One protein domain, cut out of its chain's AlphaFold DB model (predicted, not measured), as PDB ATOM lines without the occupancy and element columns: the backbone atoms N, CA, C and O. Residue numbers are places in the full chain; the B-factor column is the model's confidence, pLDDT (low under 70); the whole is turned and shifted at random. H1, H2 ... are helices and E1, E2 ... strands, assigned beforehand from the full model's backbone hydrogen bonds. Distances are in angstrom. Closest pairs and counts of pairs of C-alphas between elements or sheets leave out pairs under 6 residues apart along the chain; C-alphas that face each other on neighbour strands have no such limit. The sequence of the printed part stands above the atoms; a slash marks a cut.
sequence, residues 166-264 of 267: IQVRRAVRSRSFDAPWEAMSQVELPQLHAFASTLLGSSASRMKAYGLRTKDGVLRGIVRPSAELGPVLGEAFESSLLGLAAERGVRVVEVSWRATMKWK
ATOM      1  N   ILE A 166      -7.610 -15.372 -13.355       84.88
ATOM      2  CA  ILE A 166      -7.193 -15.496 -11.970       84.88
ATOM      3  C   ILE A 166      -8.448 -15.541 -11.110       84.88
ATOM      4  O   ILE A 166      -9.281 -14.633 -11.151       84.88
ATOM      5  N   GLN A 167      -8.576 -16.590 -10.303       81.25
ATOM      6  CA  GLN A 167      -9.687 -16.771  -9.380       81.25
ATOM      7  C   GLN A 167      -9.171 -16.949  -7.957       81.25
ATOM      8  O   GLN A 167      -8.438 -17.889  -7.641       81.25
ATOM      9  N   VAL A 168      -9.618 -16.066  -7.063       73.88
ATOM     10  CA  VAL A 168      -9.305 -16.147  -5.635       73.88
ATOM     11  C   VAL A 168     -10.589 -16.218  -4.825       73.88
ATOM     12  O   VAL A 168     -11.227 -15.206  -4.536       73.88
ATOM     13  N   ARG A 169     -10.964 -17.428  -4.399       68.62
ATOM     14  CA  ARG A 169     -12.123 -17.624  -3.515       68.62
ATOM     15  C   ARG A 169     -11.677 -17.562  -2.055       68.62
ATOM     16  O   ARG A 169     -10.996 -18.463  -1.560       68.62
ATOM     17  N   ARG A 170     -12.084 -16.501  -1.351       64.56
ATOM     18  CA  ARG A 170     -11.935 -16.337   0.109       64.56
ATOM     19  C   ARG A 170     -13.302 -16.435   0.787       64.56
ATOM     20  O   ARG A 170     -14.299 -15.961   0.259       64.56
ATOM     21  N   ALA A 171     -13.342 -16.993   1.999       46.81
ATOM     22  CA  ALA A 171     -14.577 -17.151   2.783       46.81
ATOM     23  C   ALA A 171     -15.256 -15.829   3.224       46.81
ATOM     24  O   ALA A 171     -16.346 -15.870   3.785       46.81
ATOM     25  N   VAL A 172     -14.630 -14.665   3.002       40.91
ATOM     26  CA  VAL A 172     -15.191 -13.338   3.313       40.91
ATOM     27  C   VAL A 172     -14.944 -12.411   2.121       40.91
ATOM     28  O   VAL A 172     -13.831 -12.403   1.593       40.91
ATOM     29  N   ARG A 173     -15.973 -11.636   1.735       43.44
ATOM     30  CA  ARG A 173     -15.986 -10.595   0.684       43.44
ATOM     31  C   ARG A 173     -14.966  -9.474   0.969       43.44
ATOM     32  O   ARG A 173     -15.334  -8.359   1.315       43.44
ATOM     33  N   SER A 174     -13.672  -9.746   0.856       48.00
ATOM     34  CA  SER A 174     -12.667  -8.702   0.621       48.00
ATOM     35  C   SER A 174     -12.348  -8.706  -0.864       48.00
ATOM     36  O   SER A 174     -12.118  -9.805  -1.371       48.00
ATOM     37  N   ARG A 175     -12.323  -7.527  -1.512       54.59
ATOM     38  CA  ARG A 175     -12.016  -7.333  -2.945       54.59
ATOM     39  C   ARG A 175     -11.008  -8.369  -3.424       54.59
ATOM     40  O   ARG A 175      -9.857  -8.380  -2.979       54.59
ATOM     41  N   SER A 176     -11.508  -9.306  -4.208       65.25
ATOM     42  CA  SER A 176     -10.767 -10.470  -4.639       65.25
ATOM     43  C   SER A 176      -9.723 -10.029  -5.662       65.25
ATOM     44  O   SER A 176      -9.924  -9.100  -6.443       65.25
ATOM     45  N   PHE A 177      -8.540 -10.625  -5.559       75.94
ATOM     46  CA  PHE A 177      -7.537 -10.584  -6.615       75.94
ATOM     47  C   PHE A 177      -8.036 -11.548  -7.693       75.94
ATOM     48  O   PHE A 177      -7.607 -12.695  -7.751       75.94
ATOM     49  N   ASP A 178      -9.085 -11.148  -8.406       81.94
ATOM     50  CA  ASP A 178      -9.763 -11.962  -9.403       81.94
ATOM     51  C   ASP A 178     -10.147 -11.128 -10.622       81.94
ATOM     52  O   ASP A 178     -10.671 -10.017 -10.519       81.94
ATOM     53  N   ALA A 179      -9.855 -11.678 -11.791       84.75
ATOM     54  CA  ALA A 179     -10.265 -11.130 -13.072       84.75
ATOM     55  C   ALA A 179     -10.110 -12.215 -14.148       84.75
ATOM     56  O   ALA A 179      -9.192 -13.037 -14.055       84.75
ATOM     57  N   PRO A 180     -10.974 -12.236 -15.174       86.38
ATOM     58  CA  PRO A 180     -10.692 -12.981 -16.393       86.38
ATOM     59  C   PRO A 180      -9.571 -12.291 -17.182       86.38
ATOM     60  O   PRO A 180      -9.453 -11.063 -17.122       86.38
ATOM     61  N   TRP A 181      -8.767 -13.048 -17.937       87.25
ATOM     62  CA  TRP A 181      -7.654 -12.480 -18.721       87.25
ATOM     63  C   TRP A 181      -8.119 -11.388 -19.689       87.25
ATOM     64  O   TRP A 181      -7.483 -10.346 -19.804       87.25
ATOM     65  N   GLU A 182      -9.285 -11.577 -20.306       87.62
ATOM     66  CA  GLU A 182      -9.881 -10.633 -21.255       87.62
ATOM     67  C   GLU A 182     -10.188  -9.260 -20.646       87.62
ATOM     68  O   GLU A 182     -10.149  -8.252 -21.356       87.62
ATOM     69  N   ALA A 183     -10.467  -9.203 -19.341       86.88
ATOM     70  CA  ALA A 183     -10.738  -7.957 -18.632       86.88
ATOM     71  C   ALA A 183      -9.467  -7.306 -18.070       86.88
ATOM     72  O   ALA A 183      -9.533  -6.168 -17.604       86.88
ATOM     73  N   MET A 184      -8.322  -7.994 -18.086       88.25
ATOM     74  CA  MET A 184      -7.055  -7.461 -17.589       88.25
ATOM     75  C   MET A 184      -6.365  -6.613 -18.658       88.25
ATOM     76  O   MET A 184      -6.312  -6.975 -19.831       88.25
ATOM     77  N   SER A 185      -5.827  -5.469 -18.242       90.00
ATOM     78  CA  SER A 185      -4.931  -4.654 -19.067       90.00
ATOM     79  C   SER A 185      -3.471  -4.941 -18.737       90.00
ATOM     80  O   SER A 185      -2.653  -5.096 -19.643       90.00
ATOM     81  N   GLN A 186      -3.148  -5.037 -17.445       90.31
ATOM     82  CA  GLN A 186      -1.796  -5.310 -16.973       90.31
ATOM     83  C   GLN A 186      -1.781  -5.884 -15.552       90.31
ATOM     84  O   GLN A 186      -2.670  -5.622 -14.735       90.31
ATOM     85  N   VAL A 187      -0.722  -6.625 -15.244       88.12
ATOM     86  CA  VAL A 187      -0.358  -7.032 -13.887       88.12
ATOM     87  C   VAL A 187       0.665  -6.032 -13.355       88.12
ATOM     88  O   VAL A 187       1.718  -5.841 -13.953       88.12
ATOM     89  N   GLU A 188       0.362  -5.381 -12.237       88.12
ATOM     90  CA  GLU A 188       1.232  -4.378 -11.621       88.12
ATOM     91  C   GLU A 188       2.085  -4.994 -10.506       88.12
ATOM     92  O   GLU A 188       1.559  -5.605  -9.572       88.12
ATOM     93  N   LEU A 189       3.399  -4.785 -10.575       85.06
ATOM     94  CA  LEU A 189       4.397  -5.234  -9.603       85.06
ATOM     95  C   LEU A 189       5.024  -4.002  -8.924       85.06
ATOM     96  O   LEU A 189       5.598  -3.172  -9.623       85.06
ATOM     97  N   PRO A 190       4.958  -3.822  -7.591       75.81
ATOM     98  CA  PRO A 190       5.623  -2.706  -6.939       75.81
ATOM     99  C   PRO A 190       7.139  -2.824  -7.079       75.81
ATOM    100  O   PRO A 190       7.718  -3.831  -6.668       75.81
ATOM    101  N   GLN A 191       7.786  -1.739  -7.492       69.56
ATOM    102  CA  GLN A 191       9.195  -1.505  -7.205       69.56
ATOM    103  C   GLN A 191       9.333  -1.221  -5.709       69.56
ATOM    104  O   GLN A 191       9.286  -0.078  -5.244       69.56
ATOM    105  N   LEU A 192       9.460  -2.288  -4.925       58.72
ATOM    106  CA  LEU A 192       9.946  -2.208  -3.554       58.72
ATOM    107  C   LEU A 192      11.444  -1.918  -3.632       58.72
ATOM    108  O   LEU A 192      12.268  -2.826  -3.634       58.72
ATOM    109  N   HIS A 193      11.797  -0.637  -3.755       48.44
ATOM    110  CA  HIS A 193      13.182  -0.212  -3.604       48.44
ATOM    111  C   HIS A 193      13.752  -0.715  -2.272       48.44
ATOM    112  O   HIS A 193      13.039  -0.827  -1.271       48.44
ATOM    113  N   ALA A 194      15.057  -0.981  -2.298       43.91
ATOM    114  CA  ALA A 194      15.910  -1.618  -1.295       43.91
ATOM    115  C   ALA A 194      15.848  -1.058   0.149       43.91
ATOM    116  O   ALA A 194      16.555  -1.537   1.031       43.91
ATOM    117  N   PHE A 195      14.978  -0.092   0.440       38.53
ATOM    118  CA  PHE A 195      14.763   0.450   1.781       38.53
ATOM    119  C   PHE A 195      14.169  -0.584   2.757       38.53
ATOM    120  O   PHE A 195      14.418  -0.528   3.957       38.53
ATOM    121  N   ALA A 196      13.416  -1.574   2.257       40.47
ATOM    122  CA  ALA A 196      12.949  -2.690   3.085       40.47
ATOM    123  C   ALA A 196      14.063  -3.717   3.376       40.47
ATOM    124  O   ALA A 196      14.046  -4.339   4.436       40.47
ATOM    125  N   SER A 197      15.047  -3.882   2.481       39.59
ATOM    126  CA  SER A 197      16.169  -4.809   2.697       39.59
ATOM    127  C   SER A 197      17.172  -4.320   3.740       39.59
ATOM    128  O   SER A 197      17.789  -5.154   4.396       39.59
ATOM    129  N   THR A 198      17.302  -3.007   3.948       41.19
ATOM    130  CA  THR A 198      18.205  -2.437   4.963       41.19
ATOM    131  C   THR A 198      17.689  -2.591   6.397       41.19
ATOM    132  O   THR A 198      18.498  -2.684   7.310       41.19
ATOM    133  N   LEU A 199      16.368  -2.657   6.612       39.53
ATOM    134  CA  LEU A 199      15.764  -2.748   7.954       39.53
ATOM    135  C   LEU A 199      15.264  -4.152   8.340       39.53
ATOM    136  O   LEU A 199      15.173  -4.455   9.525       39.53
ATOM    137  N   LEU A 200      14.907  -5.002   7.372       43.91
ATOM    138  CA  LEU A 200      14.231  -6.290   7.623       43.91
ATOM    139  C   LEU A 200      15.061  -7.519   7.198       43.91
ATOM    140  O   LEU A 200      14.556  -8.644   7.216       43.91
ATOM    141  N   GLY A 201      16.328  -7.318   6.823       38.53
ATOM    142  CA  GLY A 201      17.236  -8.377   6.379       38.53
ATOM    143  C   GLY A 201      16.902  -8.950   4.993       38.53
ATOM    144  O   GLY A 201      15.912  -8.594   4.349       38.53
ATOM    145  N   SER A 202      17.736  -9.885   4.526       41.16
ATOM    146  CA  SER A 202      17.683 -10.502   3.183       41.16
ATOM    147  C   SER A 202      16.356 -11.200   2.839       41.16
ATOM    148  O   SER A 202      16.063 -11.439   1.668       41.16
ATOM    149  N   SER A 203      15.510 -11.478   3.835       41.12
ATOM    150  CA  SER A 203      14.175 -12.060   3.656       41.12
ATOM    151  C   SER A 203      13.158 -11.074   3.055       41.12
ATOM    152  O   SER A 203      12.241 -11.486   2.340       41.12
ATOM    153  N   ALA A 204      13.331  -9.762   3.266       39.72
ATOM    154  CA  ALA A 204      12.405  -8.737   2.774       39.72
ATOM    155  C   ALA A 204      12.506  -8.482   1.259       39.72
ATOM    156  O   ALA A 204      11.521  -8.078   0.641       39.72
ATOM    157  N   SER A 205      13.657  -8.793   0.649       41.06
ATOM    158  CA  SER A 205      13.898  -8.680  -0.803       41.06
ATOM    159  C   SER A 205      12.996  -9.611  -1.642       41.06
ATOM    160  O   SER A 205      12.744  -9.351  -2.816       41.06
ATOM    161  N   ARG A 206      12.405 -10.651  -1.028       49.66
ATOM    162  CA  ARG A 206      11.529 -11.627  -1.706       49.66
ATOM    163  C   ARG A 206      10.028 -11.363  -1.564       49.66
ATOM    164  O   ARG A 206       9.224 -12.158  -2.050       49.66
ATOM    165  N   MET A 207       9.602 -10.284  -0.903       55.72
ATOM    166  CA  MET A 207       8.171  -9.981  -0.770       55.72
ATOM    167  C   MET A 207       7.630  -9.254  -2.004       55.72
ATOM    168  O   MET A 207       7.281  -8.076  -1.942       55.72
ATOM    169  N   LYS A 208       7.508  -9.972  -3.123       72.81
ATOM    170  CA  LYS A 208       6.791  -9.468  -4.297       72.81
ATOM    171  C   LYS A 208       5.294  -9.383  -3.999       72.81
ATOM    172  O   LYS A 208       4.710 -10.242  -3.329       72.81
ATOM    173  N   ALA A 209       4.677  -8.309  -4.473       77.81
ATOM    174  CA  ALA A 209       3.231  -8.159  -4.475       77.81
ATOM    175  C   ALA A 209       2.760  -7.977  -5.913       77.81
ATOM    176  O   ALA A 209       3.488  -7.425  -6.724       77.81
ATOM    177  N   TYR A 210       1.544  -8.399  -6.215       83.19
ATOM    178  CA  TYR A 210       0.956  -8.225  -7.535       83.19
ATOM    179  C   TYR A 210      -0.423  -7.600  -7.376       83.19
ATOM    180  O   TYR A 210      -1.168  -7.965  -6.461       83.19
ATOM    181  N   GLY A 211      -0.749  -6.654  -8.249       86.56
ATOM    182  CA  GLY A 211      -2.078  -6.073  -8.418       86.56
ATOM    183  C   GLY A 211      -2.588  -6.331  -9.835       86.56
ATOM    184  O   GLY A 211      -1.795  -6.392 -10.769       86.56
ATOM    185  N   LEU A 212      -3.899  -6.495 -10.013       87.69
ATOM    186  CA  LEU A 212      -4.492  -6.655 -11.347       87.69
ATOM    187  C   LEU A 212      -5.129  -5.342 -11.770       87.69
ATOM    188  O   LEU A 212      -6.040  -4.867 -11.097       87.69
ATOM    189  N   ARG A 213      -4.688  -4.751 -12.876       88.25
ATOM    190  CA  ARG A 213      -5.369  -3.608 -13.487       88.25
ATOM    191  C   ARG A 213      -6.315  -4.126 -14.562       88.25
ATOM    192  O   ARG A 213      -5.901  -4.877 -15.444       88.25
ATOM    193  N   THR A 214      -7.584  -3.740 -14.496       87.31
ATOM    194  CA  THR A 214      -8.551  -4.048 -15.554       87.31
ATOM    195  C   THR A 214      -8.448  -3.044 -16.697       87.31
ATOM    196  O   THR A 214      -7.851  -1.972 -16.555       87.31
ATOM    197  N   LYS A 215      -9.026  -3.378 -17.851       86.81
ATOM    198  CA  LYS A 215      -9.144  -2.465 -18.999       86.81
ATOM    199  C   LYS A 215      -9.936  -1.199 -18.661       86.81
ATOM    200  O   LYS A 215      -9.584  -0.133 -19.145       86.81
ATOM    201  N   ASP A 216     -10.869  -1.288 -17.715       84.69
ATOM    202  CA  ASP A 216     -11.617  -0.139 -17.173       84.69
ATOM    203  C   ASP A 216     -10.774   0.761 -16.240       84.69
ATOM    204  O   ASP A 216     -11.300   1.648 -15.573       84.69
ATOM    205  N   GLY A 217      -9.471   0.496 -16.098       80.19
ATOM    206  CA  GLY A 217      -8.565   1.250 -15.227       80.19
ATOM    207  C   GLY A 217      -8.676   0.912 -13.733       80.19
ATOM    208  O   GLY A 217      -7.926   1.457 -12.913       80.19
ATOM    209  N   VAL A 218      -9.550  -0.022 -13.348       81.88
ATOM    210  CA  VAL A 218      -9.778  -0.408 -11.948       81.88
ATOM    211  C   VAL A 218      -8.712  -1.393 -11.473       81.88
ATOM    212  O   VAL A 218      -8.396  -2.366 -12.152       81.88
ATOM    213  N   LEU A 219      -8.177  -1.181 -10.269       80.31
ATOM    214  CA  LEU A 219      -7.278  -2.146  -9.639       80.31
ATOM    215  C   LEU A 219      -8.059  -3.190  -8.819       80.31
ATOM    216  O   LEU A 219      -8.689  -2.872  -7.805       80.31
ATOM    217  N   ARG A 220      -7.977  -4.454  -9.231       75.19
ATOM    218  CA  ARG A 220      -8.593  -5.627  -8.603       75.19
ATOM    219  C   ARG A 220      -7.615  -6.313  -7.647       75.19
ATOM    220  O   ARG A 220      -6.893  -7.240  -8.004       75.19
ATOM    221  N   GLY A 221      -7.637  -5.858  -6.394       72.69
ATOM    222  CA  GLY A 221      -6.992  -6.536  -5.267       72.69
ATOM    223  C   GLY A 221      -5.460  -6.545  -5.309       72.69
ATOM    224  O   GLY A 221      -4.830  -6.032  -6.228       72.69
ATOM    225  N   ILE A 222      -4.858  -7.109  -4.259       76.69
ATOM    226  CA  ILE A 222      -3.404  -7.270  -4.125       76.69
ATOM    227  C   ILE A 222      -3.129  -8.659  -3.550       76.69
ATOM    228  O   ILE A 222      -3.750  -9.046  -2.553       76.69
ATOM    229  N   VAL A 223      -2.176  -9.381  -4.134       76.12
ATOM    230  CA  VAL A 223      -1.672 -10.668  -3.634       76.12
ATOM    231  C   VAL A 223      -0.179 -10.563  -3.312       76.12
ATOM    232  O   VAL A 223       0.544  -9.807  -3.951       76.12
ATOM    233  N   ARG A 224       0.293 -11.300  -2.301       75.94
ATOM    234  CA  ARG A 224       1.720 -11.414  -1.929       75.94
ATOM    235  C   ARG A 224       2.137 -12.884  -1.871       75.94
ATOM    236  O   ARG A 224       2.194 -13.428  -0.768       75.94
ATOM    237  N   PRO A 225       2.364 -13.551  -3.010       71.75
ATOM    238  CA  PRO A 225       2.347 -15.012  -3.124       71.75
ATOM    239  C   PRO A 225       3.185 -15.724  -2.061       71.75
ATOM    240  O   PRO A 225       2.643 -16.535  -1.314       71.75
ATOM    241  N   SER A 226       4.442 -15.324  -1.868       67.75
ATOM    242  CA  SER A 226       5.340 -15.913  -0.863       67.75
ATOM    243  C   SER A 226       4.858 -15.750   0.584       67.75
ATOM    244  O   SER A 226       4.910 -16.691   1.373       67.75
ATOM    245  N   ALA A 227       4.316 -14.582   0.946       64.19
ATOM    246  CA  ALA A 227       3.729 -14.352   2.273       64.19
ATOM    247  C   ALA A 227       2.368 -15.051   2.434       64.19
ATOM    248  O   ALA A 227       1.886 -15.290   3.541       64.19
ATOM    249  N   GLU A 228       1.708 -15.323   1.312       67.94
ATOM    250  CA  GLU A 228       0.335 -15.772   1.241       67.94
ATOM    251  C   GLU A 228       0.200 -17.302   1.158       67.94
ATOM    252  O   GLU A 228      -0.795 -17.835   1.665       67.94
ATOM    253  N   LEU A 229       1.179 -17.970   0.548       66.00
ATOM    254  CA  LEU A 229       1.219 -19.397   0.217       66.00
ATOM    255  C   LEU A 229       2.474 -20.106   0.763       66.00
ATOM    256  O   LEU A 229       2.521 -21.334   0.764       66.00
ATOM    257  N   GLY A 230       3.454 -19.355   1.275       63.09
ATOM    258  CA  GLY A 230       4.783 -19.865   1.616       63.09
ATOM    259  C   GLY A 230       5.740 -19.807   0.417       63.09
ATOM    260  O   GLY A 230       5.298 -19.532  -0.696       63.09
ATOM    261  N   PRO A 231       7.045 -20.056   0.619       61.31
ATOM    262  CA  PRO A 231       8.070 -19.853  -0.409       61.31
ATOM    263  C   PRO A 231       7.850 -20.730  -1.653       61.31
ATOM    264  O   PRO A 231       7.689 -20.203  -2.745       61.31
ATOM    265  N   VAL A 232       7.723 -22.050  -1.480       64.56
ATOM    266  CA  VAL A 232       7.605 -23.011  -2.597       64.56
ATOM    267  C   VAL A 232       6.332 -22.792  -3.423       64.56
ATOM    268  O   VAL A 232       6.361 -22.740  -4.648       64.56
ATOM    269  N   LEU A 233       5.186 -22.648  -2.754       67.31
ATOM    270  CA  LEU A 233       3.901 -22.454  -3.433       67.31
ATOM    271  C   LEU A 233       3.722 -21.020  -3.945       67.31
ATOM    272  O   LEU A 233       2.965 -20.804  -4.887       67.31
ATOM    273  N   GLY A 234       4.396 -20.051  -3.323       72.12
ATOM    274  CA  GLY A 234       4.467 -18.675  -3.793       72.12
ATOM    275  C   GLY A 234       5.198 -18.588  -5.127       72.12
ATOM    276  O   GLY A 234       4.651 -18.024  -6.066       72.12
ATOM    277  N   GLU A 235       6.365 -19.224  -5.242       74.12
ATOM    278  CA  GLU A 235       7.128 -19.294  -6.495       74.12
ATOM    279  C   GLU A 235       6.340 -19.990  -7.615       74.12
ATOM    280  O   GLU A 235       6.297 -19.483  -8.734       74.12
ATOM    281  N   ALA A 236       5.647 -21.095  -7.317       73.75
ATOM    282  CA  ALA A 236       4.813 -21.801  -8.296       73.75
ATOM    283  C   ALA A 236       3.592 -20.979  -8.764       73.75
ATOM    284  O   ALA A 236       3.177 -21.057  -9.924       73.75
ATOM    285  N   PHE A 237       3.009 -20.178  -7.868       80.25
ATOM    286  CA  PHE A 237       1.956 -19.231  -8.231       80.25
ATOM    287  C   PHE A 237       2.506 -18.115  -9.125       80.25
ATOM    288  O   PHE A 237       1.879 -17.770 -10.122       80.25
ATOM    289  N   GLU A 238       3.664 -17.549  -8.776       81.50
ATOM    290  CA  GLU A 238       4.296 -16.472  -9.542       81.50
ATOM    291  C   GLU A 238       4.687 -16.924 -10.946       81.50
ATOM    292  O   GLU A 238       4.374 -16.229 -11.910       81.50
ATOM    293  N   SER A 239       5.299 -18.101 -11.083       79.94
ATOM    294  CA  SER A 239       5.657 -18.649 -12.393       79.94
ATOM    295  C   SER A 239       4.428 -18.861 -13.275       79.94
ATOM    296  O   SER A 239       4.448 -18.496 -14.447       79.94
ATOM    297  N   SER A 240       3.330 -19.363 -12.705       81.44
ATOM    298  CA  SER A 240       2.081 -19.579 -13.446       81.44
ATOM    299  C   SER A 240       1.386 -18.271 -13.819       81.44
ATOM    300  O   SER A 240       0.871 -18.147 -14.925       81.44
ATOM    301  N   LEU A 241       1.388 -17.280 -12.920       86.44
ATOM    302  CA  LEU A 241       0.842 -15.948 -13.184       86.44
ATOM    303  C   LEU A 241       1.585 -15.263 -14.334       86.44
ATOM    304  O   LEU A 241       0.945 -14.735 -15.238       86.44
ATOM    305  N   LEU A 242       2.918 -15.265 -14.290       86.06
ATOM    306  CA  LEU A 242       3.754 -14.602 -15.290       86.06
ATOM    307  C   LEU A 242       3.754 -15.356 -16.626       86.06
ATOM    308  O   LEU A 242       3.671 -14.715 -17.670       86.06
ATOM    309  N   GLY A 243       3.786 -16.692 -16.592       81.81
ATOM    310  CA  GLY A 243       3.714 -17.532 -17.790       81.81
ATOM    311  C   GLY A 243       2.405 -17.331 -18.552       81.81
ATOM    312  O   GLY A 243       2.424 -16.947 -19.719       81.81
ATOM    313  N   LEU A 244       1.262 -17.470 -17.868       83.00
ATOM    314  CA  LEU A 244      -0.046 -17.272 -18.500       83.00
ATOM    315  C   LEU A 244      -0.292 -15.807 -18.892       83.00
ATOM    316  O   LEU A 244      -0.928 -15.553 -19.908       83.00
ATOM    317  N   ALA A 245       0.228 -14.827 -18.144       85.00
ATOM    318  CA  ALA A 245       0.144 -13.427 -18.564       85.00
ATOM    319  C   ALA A 245       0.881 -13.190 -19.894       85.00
ATOM    320  O   ALA A 245       0.333 -12.527 -20.775       85.00
ATOM    321  N   ALA A 246       2.076 -13.765 -20.063       84.56
ATOM    322  CA  ALA A 246       2.845 -13.668 -21.301       84.56
ATOM    323  C   ALA A 246       2.125 -14.343 -22.481       84.56
ATOM    324  O   ALA A 246       1.962 -13.716 -23.526       84.56
ATOM    325  N   GLU A 247       1.618 -15.567 -22.297       81.69
ATOM    326  CA  GLU A 247       0.842 -16.292 -23.319       81.69
ATOM    327  C   GLU A 247      -0.419 -15.532 -23.753       81.69
ATOM    328  O   GLU A 247      -0.804 -15.554 -24.920       81.69
ATOM    329  N   ARG A 248      -1.065 -14.828 -22.816       83.56
ATOM    330  CA  ARG A 248      -2.297 -14.062 -23.060       83.56
ATOM    331  C   ARG A 248      -2.041 -12.612 -23.483       83.56
ATOM    332  O   ARG A 248      -2.997 -11.850 -23.618       83.56
ATOM    333  N   GLY A 249      -0.781 -12.211 -23.676       83.88
ATOM    334  CA  GLY A 249      -0.408 -10.851 -24.078       83.88
ATOM    335  C   GLY A 249      -0.706  -9.773 -23.027       83.88
ATOM    336  O   GLY A 249      -0.805  -8.589 -23.356       83.88
ATOM    337  N   VAL A 250      -0.867 -10.155 -21.758       88.12
ATOM    338  CA  VAL A 250      -1.099  -9.229 -20.647       88.12
ATOM    339  C   VAL A 250       0.242  -8.713 -20.139       88.12
ATOM    340  O   VAL A 250       1.099  -9.475 -19.692       88.12
ATOM    341  N   ARG A 251       0.430  -7.392 -20.183       87.56
ATOM    342  CA  ARG A 251       1.693  -6.761 -19.776       87.56
ATOM    343  C   ARG A 251       1.909  -6.881 -18.271       87.56
ATOM    344  O   ARG A 251       1.002  -6.619 -17.486       87.56
ATOM    345  N   VAL A 252       3.133  -7.204 -17.869       86.88
ATOM    346  CA  VAL A 252       3.577  -7.118 -16.475       86.88
ATOM    347  C   VAL A 252       4.373  -5.827 -16.334       86.88
ATOM    348  O   VAL A 252       5.382  -5.646 -17.011       86.88
ATOM    349  N   VAL A 253       3.887  -4.904 -15.508       86.81
ATOM    350  CA  VAL A 253       4.432  -3.550 -15.390       86.81
ATOM    351  C   VAL A 253       4.921  -3.312 -13.975       86.81
ATOM    352  O   VAL A 253       4.185  -3.477 -13.000       86.81
ATOM    353  N   GLU A 254       6.167  -2.872 -13.869       83.50
ATOM    354  CA  GLU A 254       6.710  -2.369 -12.622       83.50
ATOM    355  C   GLU A 254       6.148  -0.977 -12.317       83.50
ATOM    356  O   GLU A 254       6.237  -0.051 -13.122       83.50
ATOM    357  N   VAL A 255       5.552  -0.821 -11.138       81.19
ATOM    358  CA  VAL A 255       4.963   0.436 -10.677       81.19
ATOM    359  C   VAL A 255       5.720   0.966  -9.472       81.19
ATOM    360  O   VAL A 255       6.109   0.217  -8.576       81.19
ATOM    361  N   SER A 256       5.906   2.283  -9.408       75.44
ATOM    362  CA  SER A 256       6.575   2.905  -8.266       75.44
ATOM    363  C   SER A 256       5.828   2.631  -6.956       75.44
ATOM    364  O   SER A 256       4.596   2.553  -6.918       75.44
ATOM    365  N   TRP A 257       6.555   2.566  -5.836       69.00
ATOM    366  CA  TRP A 257       5.940   2.429  -4.510       69.00
ATOM    367  C   TRP A 257       4.851   3.489  -4.250       69.00
ATOM    368  O   TRP A 257       3.785   3.173  -3.720       69.00
ATOM    369  N   ARG A 258       5.056   4.737  -4.700       68.19
ATOM    370  CA  ARG A 258       4.050   5.812  -4.589       68.19
ATOM    371  C   ARG A 258       2.768   5.496  -5.365       68.19
ATOM    372  O   ARG A 258       1.683   5.766  -4.856       68.19
ATOM    373  N   ALA A 259       2.864   4.884  -6.546       69.88
ATOM    374  CA  ALA A 259       1.692   4.451  -7.307       69.88
ATOM    375  C   ALA A 259       0.890   3.376  -6.555       69.88
ATOM    376  O   ALA A 259      -0.342   3.388  -6.588       69.88
ATOM    377  N   THR A 260       1.563   2.524  -5.774       67.94
ATOM    378  CA  THR A 260       0.885   1.506  -4.956       67.94
ATOM    379  C   THR A 260       0.104   2.067  -3.769       67.94
ATOM    380  O   THR A 260      -0.813   1.416  -3.272       67.94
ATOM    381  N   MET A 261       0.357   3.310  -3.342       66.31
ATOM    382  CA  MET A 261      -0.486   3.970  -2.333       66.31
ATOM    383  C   MET A 261      -1.915   4.199  -2.849       66.31
ATOM    384  O   MET A 261      -2.874   4.098  -2.080       66.31
ATOM    385  N   LYS A 262      -2.083   4.405  -4.165       65.38
ATOM    386  CA  LYS A 262      -3.401   4.534  -4.809       65.38
ATOM    387  C   LYS A 262      -4.167   3.213  -4.864       65.38
ATOM    388  O   LYS A 262      -5.392   3.227  -4.962       65.38
ATOM    389  N   TRP A 263      -3.488   2.074  -4.694       67.88
ATOM    390  CA  TRP A 263      -4.143   0.769  -4.586       67.88
ATOM    391  C   TRP A 263      -5.101   0.694  -3.386       67.88
ATOM    392  O   TRP A 263      -6.081  -0.047  -3.415       67.88
ATOM    393  N   LYS A 264      -4.854   1.494  -2.337       55.62
ATOM    394  CA  LYS A 264      -5.747   1.629  -1.175       55.62
ATOM    395  C   LYS A 264      -6.860   2.672  -1.362       55.62
ATOM    396  O   LYS A 264      -7.820   2.648  -0.593       55.62
TER     397      LYS A 264
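Overview. This is residues 166 to 264 of the 267 residues of an uncharacterized protein of Euryarchaeota archaeon 13_1_20CM_4_64_14 (UniProt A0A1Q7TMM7). A small, strongly twisted sheet of four strands makes the core, with the short last helix H4 over it and the long helix H3 grazing it with residues 238 to 246. Strand E1 is apart from the sheet's strands, and a long stretch with no named element, residues 171 to 183, leads from it to E2; elsewhere residues 198 to 203, of which 198 to 200 belong to H1, stick out free. The printed part has 99 residues, with four named helices and five named strands in the order E1 E2 H1 E3 E4 H2 H3 E5 H4. The sheet is mixed, in the order E4 E3 E2 E5, and the class is mixed, helices and strands. The whole is compact, with a radius of gyration of the C-alphas of 13.6 A and spans of 39 by 31 by 28 A.

Along the chain. E1, residues 166 to 170, begins at C-alpha 166, (-7.193, -15.496, -11.970), and is 13.0 A long. E2, residues 184 to 191, is 20.2 A long. H1 is residues 195 to 200, 8.9 A. E3, residues 210 to 214, is 13.1 A, and E4, residues 219 to 223, is 11.8 A. H2 is residues 225 to 229, 5.6 A. H3, residues 231 to 247, is 24.3 A long and begins at C-alpha 231, (8.070, -19.853, -0.409). E5, residues 251 to 256, is 15.8 A. H4, residues 257 to 264, is 12.2 A and ends at C-alpha 264, (-5.747, 1.629, -1.175).

Arrangement. E2 and E5 are parallel, with N 189 and O 253 2.9 A apart, within hydrogen-bond range. E3 and E2 are antiparallel, with N 211 and O 188 at 2.9 A. E3 and E4 form a hairpin, with N 220 and O 212 at 2.7 A. E4, H2, H3 and E5 make a split strand-helix-strand unit, two strands of one sheet that are not neighbours, with helices between them along the chain and E3 and E2 between them in the sheet, and its crossover is right-handed. H4 is on the sheet at a height of 8.4 A, over E2 and only just not over E3, with 4 and 2 of its C-alphas falling on them; it runs slantwise, at 50 degrees to E2 on the local plane. H3 only grazes the sheet; its closest C-alphas to E5 are Ala 245 and Arg 251, 7.0 A. H2 touches H3, residues 231 to 238 alone, with the C-alphas of Ser 226 and Gly 234 closest at 4.1 A. H1 is not on the sheet, and E1 pairs with no named strand. Every O i to N i+4 pair is within hydrogen-bond range in H2 and H3, against 1 of 2 in H1 and 1 of 4 in H4, where 5 of 5 O i to N i+3 pairs are.

Size, cuts and confidence. The two C-alphas farthest apart, those of Glu 182 and Leu 199, are 39.7 A apart. The printed part has no cut. The link from E1 to E2 is long. Mean pLDDT of the printed part is 71.0; residues 169 to 176, 191 to 207, 226 to 233 and 257 to 264 are under 70.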